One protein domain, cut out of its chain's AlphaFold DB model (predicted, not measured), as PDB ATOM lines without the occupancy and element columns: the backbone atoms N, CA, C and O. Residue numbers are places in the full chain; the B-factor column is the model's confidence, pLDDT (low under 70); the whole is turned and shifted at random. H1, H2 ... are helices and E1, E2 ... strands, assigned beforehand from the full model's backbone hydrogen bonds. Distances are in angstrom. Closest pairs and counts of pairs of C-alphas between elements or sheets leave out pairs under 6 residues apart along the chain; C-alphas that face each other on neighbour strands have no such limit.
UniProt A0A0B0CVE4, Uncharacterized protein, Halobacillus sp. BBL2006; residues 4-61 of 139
ATOM      1  N   LEU A   4      -3.616  37.512  36.852       93.50
ATOM      2  CA  LEU A   4      -4.558  36.996  37.858       93.50
ATOM      3  C   LEU A   4      -4.095  37.318  39.284       93.50
ATOM      4  O   LEU A   4      -4.875  37.814  40.096       93.50
ATOM      5  N   ASN A   5      -2.810  37.103  39.569       96.00
ATOM      6  CA  ASN A   5      -2.217  37.485  40.849       96.00
ATOM      7  C   ASN A   5      -2.190  39.011  41.012       96.00
ATOM      8  O   ASN A   5      -2.421  39.515  42.108       96.00
ATOM      9  N   ALA A   6      -1.953  39.749  39.923       95.75
ATOM     10  CA  ALA A   6      -2.046  41.205  39.913       95.75
ATOM     11  C   ALA A   6      -3.466  41.682  40.279       95.75
ATOM     12  O   ALA A   6      -3.630  42.539  41.139       95.75
ATOM     13  N   ALA A   7      -4.507  41.081  39.704       94.25
ATOM     14  CA  ALA A   7      -5.896  41.418  40.004       94.25
ATOM     15  C   ALA A   7      -6.255  41.178  41.481       94.25
ATOM     16  O   ALA A   7      -6.942  42.004  42.080       94.25
ATOM     17  N   ASP A   8      -5.762  40.094  42.090       95.69
ATOM     18  CA  ASP A   8      -5.935  39.846  43.529       95.69
ATOM     19  C   ASP A   8      -5.250  40.920  44.390       95.69
ATOM     20  O   ASP A   8      -5.838  41.429  45.343       95.69
ATOM     21  N   LYS A   9      -4.037  41.333  44.016       96.56
ATOM     22  CA  LYS A   9      -3.325  42.434  44.681       96.56
ATOM     23  C   LYS A   9      -4.041  43.783  44.533       96.56
ATOM     24  O   LYS A   9      -4.192  44.506  45.515       96.56
ATOM     25  N   LEU A  10      -4.572  44.085  43.348       95.50
ATOM     26  CA  LEU A  10      -5.396  45.276  43.108       95.50
ATOM     27  C   LEU A  10      -6.659  45.276  43.981       95.50
ATOM     28  O   LEU A  10      -7.037  46.314  44.515       95.50
ATOM     29  N   ASN A  11      -7.293  44.115  44.182       93.62
ATOM     30  CA  ASN A  11      -8.443  43.985  45.088       93.62
ATOM     31  C   ASN A  11      -8.091  44.277  46.553       93.62
ATOM     32  O   ASN A  11      -8.974  44.635  47.325       93.62
ATOM     33  N   LYS A  12      -6.817  44.130  46.927       93.06
ATOM     34  CA  LYS A  12      -6.287  44.446  48.260       93.06
ATOM     35  C   LYS A  12      -5.815  45.900  48.382       93.06
ATOM     36  O   LYS A  12      -5.238  46.256  49.404       93.06
ATOM     37  N   GLY A  13      -6.039  46.729  47.359       91.75
ATOM     38  CA  GLY A  13      -5.664  48.145  47.349       91.75
ATOM     39  C   GLY A  13      -4.193  48.414  47.023       91.75
ATOM     40  O   GLY A  13      -3.733  49.541  47.205       91.75
ATOM     41  N   GLN A  14      -3.454  47.405  46.550       95.31
ATOM     42  CA  GLN A  14      -2.051  47.559  46.156       95.31
ATOM     43  C   GLN A  14      -1.941  48.202  44.769       95.31
ATOM     44  O   GLN A  14      -2.776  47.950  43.897       95.31
ATOM     45  N   ALA A  15      -0.891  48.994  44.559       96.06
ATOM     46  CA  ALA A  15      -0.559  49.582  43.266       96.06
ATOM     47  C   ALA A  15       0.394  48.677  42.481       96.06
ATOM     48  O   ALA A  15       1.323  48.089  43.038       96.06
ATOM     49  N   LEU A  16       0.162  48.550  41.174       96.50
ATOM     50  CA  LEU A  16       0.947  47.672  40.310       96.50
ATOM     51  C   LEU A  16       1.350  48.358  39.011       96.50
ATOM     52  O   LEU A  16       0.620  49.187  38.480       96.50
ATOM     53  N   LYS A  17       2.463  47.926  38.428       95.62
ATOM     54  CA  LYS A  17       2.854  48.294  37.065       95.62
ATOM     55  C   LYS A  17       3.493  47.123  36.330       95.62
ATOM     56  O   LYS A  17       3.885  46.132  36.948       95.62
ATOM     57  N   ARG A  18       3.614  47.232  35.010       94.06
ATOM     58  CA  ARG A  18       4.463  46.338  34.204       94.06
ATOM     59  C   ARG A  18       5.932  46.717  34.395       94.06
ATOM     60  O   ARG A  18       6.234  47.893  34.594       94.06
ATOM     61  N   LYS A  19       6.852  45.754  34.304       92.56
ATOM     62  CA  LYS A  19       8.297  46.047  34.406       92.56
ATOM     63  C   LYS A  19       8.784  46.950  33.279       92.56
ATOM     64  O   LYS A  19       9.621  47.811  33.523       92.56
ATOM     65  N   ASP A  20       8.220  46.763  32.092       87.94
ATOM     66  CA  ASP A  20       8.674  47.425  30.869       87.94
ATOM     67  C   ASP A  20       7.859  48.687  30.533       87.94
ATOM     68  O   ASP A  20       8.008  49.256  29.451       87.94
ATOM     69  N   TRP A  21       6.981  49.150  31.434       89.19
ATOM     70  CA  TRP A  21       6.336  50.449  31.248       89.19
ATOM     71  C   TRP A  21       7.382  51.560  31.297       89.19
ATOM     72  O   TRP A  21       8.061  51.753  32.301       89.19
ATOM     73  N   ALA A  22       7.469  52.314  30.203       79.19
ATOM     74  CA  ALA A  22       8.312  53.501  30.106       79.19
ATOM     75  C   ALA A  22       7.761  54.696  30.909       79.19
ATOM     76  O   ALA A  22       8.461  55.688  31.085       79.19
ATOM     77  N   PHE A  23       6.507  54.615  31.360       78.94
ATOM     78  CA  PHE A  23       5.822  55.669  32.103       78.94
ATOM     79  C   PHE A  23       5.944  55.446  33.615       78.94
ATOM     80  O   PHE A  23       5.994  54.306  34.077       78.94
ATOM     81  N   GLU A  24       5.962  56.535  34.385       79.81
ATOM     82  CA  GLU A  24       6.162  56.486  35.845       79.81
ATOM     83  C   GLU A  24       4.904  56.090  36.640       79.81
ATOM     84  O   GLU A  24       4.981  55.894  37.850       79.81
ATOM     85  N   GLY A  25       3.767  55.894  35.969       91.06
ATOM     86  CA  GLY A  25       2.499  55.575  36.614       91.06
ATOM     87  C   GLY A  25       2.310  54.113  37.027       91.06
ATOM     88  O   GLY A  25       3.102  53.209  36.736       91.06
ATOM     89  N   TYR A  26       1.181  53.877  37.684       95.31
ATOM     90  CA  TYR A  26       0.722  52.568  38.132       95.31
ATOM     91  C   TYR A  26      -0.787  52.426  37.982       95.31
ATOM     92  O   TYR A  26      -1.526  53.392  37.802       95.31
ATOM     93  N   ILE A  27      -1.249  51.182  38.049       96.31
ATOM     94  CA  ILE A  27      -2.662  50.860  38.144       96.31
ATOM     95  C   ILE A  27      -3.062  50.552  39.574       96.31
ATOM     96  O   ILE A  27      -2.318  49.939  40.340       96.31
ATOM     97  N   ILE A  28      -4.281  50.955  39.901       96.06
ATOM     98  CA  ILE A  28      -4.912  50.730  41.193       96.06
ATOM     99  C   ILE A  28      -6.416  50.553  41.006       96.06
ATOM    100  O   ILE A  28      -6.987  50.972  39.996       96.06
ATOM    101  N   LYS A  29      -7.067  49.893  41.962       93.88
ATOM    102  CA  LYS A  29      -8.517  49.734  41.973       93.88
ATOM    103  C   LYS A  29      -9.151  50.852  42.800       93.88
ATOM    104  O   LYS A  29      -8.774  51.036  43.950       93.88
ATOM    105  N   ASP A  30     -10.095  51.585  42.215       91.50
ATOM    106  CA  ASP A  30     -10.857  52.601  42.949       91.50
ATOM    107  C   ASP A  30     -11.934  51.976  43.855       91.50
ATOM    108  O   ASP A  30     -12.228  50.779  43.772       91.50
ATOM    109  N   GLU A  31     -12.567  52.808  44.685       85.88
ATOM    110  CA  GLU A  31     -13.684  52.443  45.575       85.88
ATOM    111  C   GLU A  31     -14.845  51.714  44.859       85.88
ATOM    112  O   GLU A  31     -15.569  50.922  45.460       85.88
ATOM    113  N   LYS A  32     -15.021  51.943  43.547       89.75
ATOM    114  CA  LYS A  32     -16.089  51.346  42.722       89.75
ATOM    115  C   LYS A  32     -15.648  50.044  42.071       89.75
ATOM    116  O   LYS A  32     -16.374  49.474  41.254       89.75
ATOM    117  N   GLY A  33     -14.448  49.579  42.392       90.31
ATOM    118  CA  GLY A  33     -13.879  48.370  41.846       90.31
ATOM    119  C   GLY A  33     -13.358  48.513  40.410       90.31
ATOM    120  O   GLY A  33     -13.157  47.498  39.740       90.31
ATOM    121  N   ARG A  34     -13.141  49.730  39.909       93.38
ATOM    122  CA  ARG A  34     -12.614  49.960  38.557       93.38
ATOM    123  C   ARG A  34     -11.101  50.061  38.607       93.38
ATOM    124  O   ARG A  34     -10.558  50.711  39.494       93.38
ATOM    125  N   ILE A  35     -10.425  49.460  37.632       95.38
ATOM    126  CA  ILE A  35      -8.979  49.632  37.481       95.38
ATOM    127  C   ILE A  35      -8.734  50.990  36.824       95.38
ATOM    128  O   ILE A  35      -9.333  51.339  35.801       95.38
ATOM    129  N   ARG A  36      -7.877  51.778  37.453       95.81
ATOM    130  CA  ARG A  36      -7.519  53.128  37.046       95.81
ATOM    131  C   ARG A  36      -6.020  53.186  36.850       95.81
ATOM    132  O   ARG A  36      -5.296  52.523  37.583       95.81
ATOM    133  N   TYR A  37      -5.584  53.960  35.870       95.19
ATOM    134  CA  TYR A  37      -4.186  54.313  35.687       95.19
ATOM    135  C   TYR A  37      -3.957  55.684  36.316       95.19
ATOM    136  O   TYR A  37      -4.746  56.605  36.087       95.19
ATOM    137  N   PHE A  38      -2.908  55.794  37.117       93.56
ATOM    138  CA  PHE A  38      -2.517  57.013  37.799       93.56
ATOM    139  C   PHE A  38      -1.033  57.275  37.547       93.56
ATOM    140  O   PHE A  38      -0.193  56.412  37.786       93.56
ATOM    141  N   ASP A  39      -0.737  58.464  37.035       90.25
ATOM    142  CA  ASP A  39       0.594  58.938  36.644       90.25
ATOM    143  C   ASP A  39       0.901  60.302  37.263       90.25
ATOM    144  O   ASP A  39       1.463  61.181  36.609       90.25
ATOM    145  N   HIS A  40       0.484  60.489  38.515       85.69
ATOM    146  CA  HIS A  40       0.609  61.751  39.251       85.69
ATOM    147  C   HIS A  40      -0.361  62.854  38.777       85.69
ATOM    148  O   HIS A  40      -0.373  63.946  39.341       85.69
ATOM    149  N   ASN A  41      -1.224  62.566  37.793       85.75
ATOM    150  CA  ASN A  41      -2.297  63.448  37.320       85.75
ATOM    151  C   ASN A  41      -3.687  62.834  37.551       85.75
ATOM    152  O   ASN A  41      -3.845  61.843  38.262       85.75
ATOM    153  N   GLU A  42      -4.733  63.432  36.967       86.75
ATOM    154  CA  GLU A  42      -6.097  62.921  37.109       86.75
ATOM    155  C   GLU A  42      -6.210  61.440  36.667       86.75
ATOM    156  O   GLU A  42      -5.872  61.116  35.525       86.75
ATOM    157  N   PRO A  43      -6.730  60.531  37.523       90.69
ATOM    158  CA  PRO A  43      -6.767  59.107  37.221       90.69
ATOM    159  C   PRO A  43      -7.642  58.773  36.009       90.69
ATOM    160  O   PRO A  43      -8.856  59.026  35.985       90.69
ATOM    161  N   ALA A  44      -7.048  58.090  35.035       93.12
ATOM    162  CA  ALA A  44      -7.724  57.613  33.839       93.12
ATOM    163  C   ALA A  44      -8.300  56.203  34.040       93.12
ATOM    164  O   ALA A  44      -7.847  55.430  34.884       93.12
ATOM    165  N   VAL A  45      -9.328  55.828  33.268       94.00
ATOM    166  CA  VAL A  45      -9.772  54.421  33.219       94.00
ATOM    167  C   VAL A  45      -8.663  53.589  32.584       94.00
ATOM    168  O   VAL A  45      -8.215  53.913  31.489       94.00
ATOM    169  N   TYR A  46      -8.275  52.492  33.233       94.44
ATOM    170  CA  TYR A  46      -7.381  51.511  32.636       94.44
ATOM    171  C   TYR A  46      -8.192  50.329  32.105       94.44
ATOM    172  O   TYR A  46      -8.919  49.671  32.852       94.44
ATOM    173  N   GLN A  47      -8.073  50.067  30.806       93.50
ATOM    174  CA  GLN A  47      -8.664  48.903  30.153       93.50
ATOM    175  C   GLN A  47      -7.529  47.950  29.765       93.50
ATOM    176  O   GLN A  47      -6.774  48.282  28.853       93.50
ATOM    177  N   PRO A  48      -7.379  46.800  30.450       91.06
ATOM    178  CA  PRO A  48      -6.320  45.850  30.137       91.06
ATOM    179  C   PRO A  48      -6.440  45.357  28.694       91.06
ATOM    180  O   PRO A  48      -7.513  44.923  28.265       91.06
ATOM    181  N   THR A  49      -5.337  45.391  27.953       93.06
ATOM    182  CA  THR A  49      -5.254  44.752  26.635       93.06
ATOM    183  C   THR A  49      -5.100  43.234  26.774       93.06
ATOM    184  O   THR A  49      -4.838  42.708  27.856       93.06
ATOM    185  N   VAL A  50      -5.214  42.496  25.664       94.06
ATOM    186  CA  VAL A  50      -4.908  41.053  25.665       94.06
ATOM    187  C   VAL A  50      -3.470  40.807  26.134       94.06
ATOM    188  O   VAL A  50      -3.235  39.923  26.955       94.06
ATOM    189  N   GLU A  51      -2.523  41.632  25.687       93.19
ATOM    190  CA  GLU A  51      -1.116  41.555  26.092       93.19
ATOM    191  C   GLU A  51      -0.947  41.749  27.602       93.19
ATOM    192  O   GLU A  51      -0.214  41.000  28.242       93.19
ATOM    193  N   ASP A  52      -1.681  42.691  28.194       92.50
ATOM    194  CA  ASP A  52      -1.669  42.936  29.638       92.50
ATOM    195  C   ASP A  52      -2.203  41.751  30.445       92.50
ATOM    196  O   ASP A  52      -1.646  41.406  31.491       92.50
ATOM    197  N   THR A  53      -3.258  41.099  29.949       92.75
ATOM    198  CA  THR A  53      -3.852  39.930  30.616       92.75
ATOM    199  C   THR A  53      -2.980  38.676  30.537       92.75
ATOM    200  O   THR A  53      -3.057  37.827  31.425       92.75
ATOM    201  N   LEU A  54      -2.142  38.563  29.503       95.12
ATOM    202  CA  LEU A  54      -1.208  37.449  29.301       95.12
ATOM    203  C   LEU A  54       0.177  37.709  29.908       95.12
ATOM    204  O   LEU A  54       1.012  36.810  29.954       95.12
ATOM    205  N   ALA A  55       0.428  38.929  30.371       94.12
ATOM    206  CA  ALA A  55       1.707  39.329  30.917       94.12
ATOM    207  C   ALA A  55       2.041  38.654  32.249       94.12
ATOM    208  O   ALA A  55       1.180  38.465  33.111       94.12
ATOM    209  N   GLU A  56       3.332  38.380  32.449       95.81
ATOM    210  CA  GLU A  56       3.877  37.741  33.656       95.81
ATOM    211  C   GLU A  56       4.850  38.633  34.443       95.81
ATOM    212  O   GLU A  56       5.419  38.235  35.466       95.81
ATOM    213  N   ASP A  57       5.006  39.881  34.020       95.94
ATOM    214  CA  ASP A  57       5.952  40.863  34.541       95.94
ATOM    215  C   ASP A  57       5.281  41.977  35.359       95.94
ATOM    216  O   ASP A  57       5.894  43.010  35.600       95.94
ATOM    217  N   TRP A  58       4.068  41.768  35.875       96.56
ATOM    218  CA  TRP A  58       3.482  42.704  36.839       96.56
ATOM    219  C   TRP A  58       4.308  42.763  38.129       96.56
ATOM    220  O   TRP A  58       4.719  41.725  38.668       96.56
ATOM    221  N   VAL A  59       4.539  43.965  38.640       96.06
ATOM    222  CA  VAL A  59       5.263  44.234  39.886       96.06
ATOM    223  C   VAL A  59       4.458  45.183  40.758       96.06
ATOM    224  O   VAL A  59       3.728  46.029  40.252       96.06
ATOM    225  N   GLU A  60       4.578  45.000  42.068       95.81
ATOM    226  CA  GLU A  60       4.027  45.931  43.051       95.81
ATOM    227  C   GLU A  60       4.935  47.146  43.172       95.81
ATOM    228  O   GLU A  60       6.157  47.021  43.050       95.81
ATOM    229  N   VAL A  61       4.319  48.304  43.374       93.56
ATOM    230  CA  VAL A  61       5.004  49.572  43.597       93.56
ATOM    231  C   VAL A  61       4.359  50.306  44.755       93.56
ATOM    232  O   VAL A  61       3.175  50.112  45.041       93.56
TER     233      VAL A  61
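This is residues 4 to 61 of the 139 residues of an uncharacterized protein of Halobacillus sp. BBL2006 (UniProt A0A0B0CVE4). Two small antiparallel strand pairs, E4 with E1 and E2 with E3, lie side by side with E1 next to E2, and helix H1 packs on E1, E2 and E4. The short helix H2 lies far from the mean of the C-alphas, at the end of a long link from E3 whose residues 44 to 45 pair with E3. The printed part has 58 residues, with two named helices and four named strands in the order H1, E1, E2, E3, H2, E4, in a mixed class of helices and strands. It is compact, with a radius of gyration of the C-alphas of 10.5 A, and rounded, spanning 25 by 24 by 20 A.

H1, residues 4 to 11, begins at C-alpha 4 at (-4.558, 36.996, 37.858) and is 10.8 A long. E1, residues 15 to 18, measures 10.9 A, E2, residues 26 to 29, 10.4 A, and E3, residues 35 to 38, 9.8 A. H2, residues 50 to 54, is 6.3 A long. E4, residues 58 to 61, measures 9.8 A and ends at C-alpha 61 at (5.004, 49.572, 43.597).

The closest C-alphas of H1 and E2, those of Leu 10 and Lys 29, are 5.6 A apart. E1 and E4 are antiparallel at 138 degrees, with N 59 and O 17 at 2.8 A. The closest C-alphas of E1 and E2, Lys 17 and Tyr 26, are 4.9 A apart. The hairpin E2 and E3 is antiparallel at 143 degrees, with N 36 and O 28 at 2.8 A. H1 and H2 are close but not clearly touching, their closest C-alphas, Leu 4 and Thr 53, 7.8 A apart. In H1 and H2 every O i to N i+4 pair is within hydrogen-bond range. E3 and E4 are apart.

The two farthest C-alphas, Asp 20 and Lys 32, are 27.7 A apart. The printed part has no cut. The link from E3 to H2, 11 residues, is long. The mean pLDDT of the printed part is 92.6, and no printed residue is under 70.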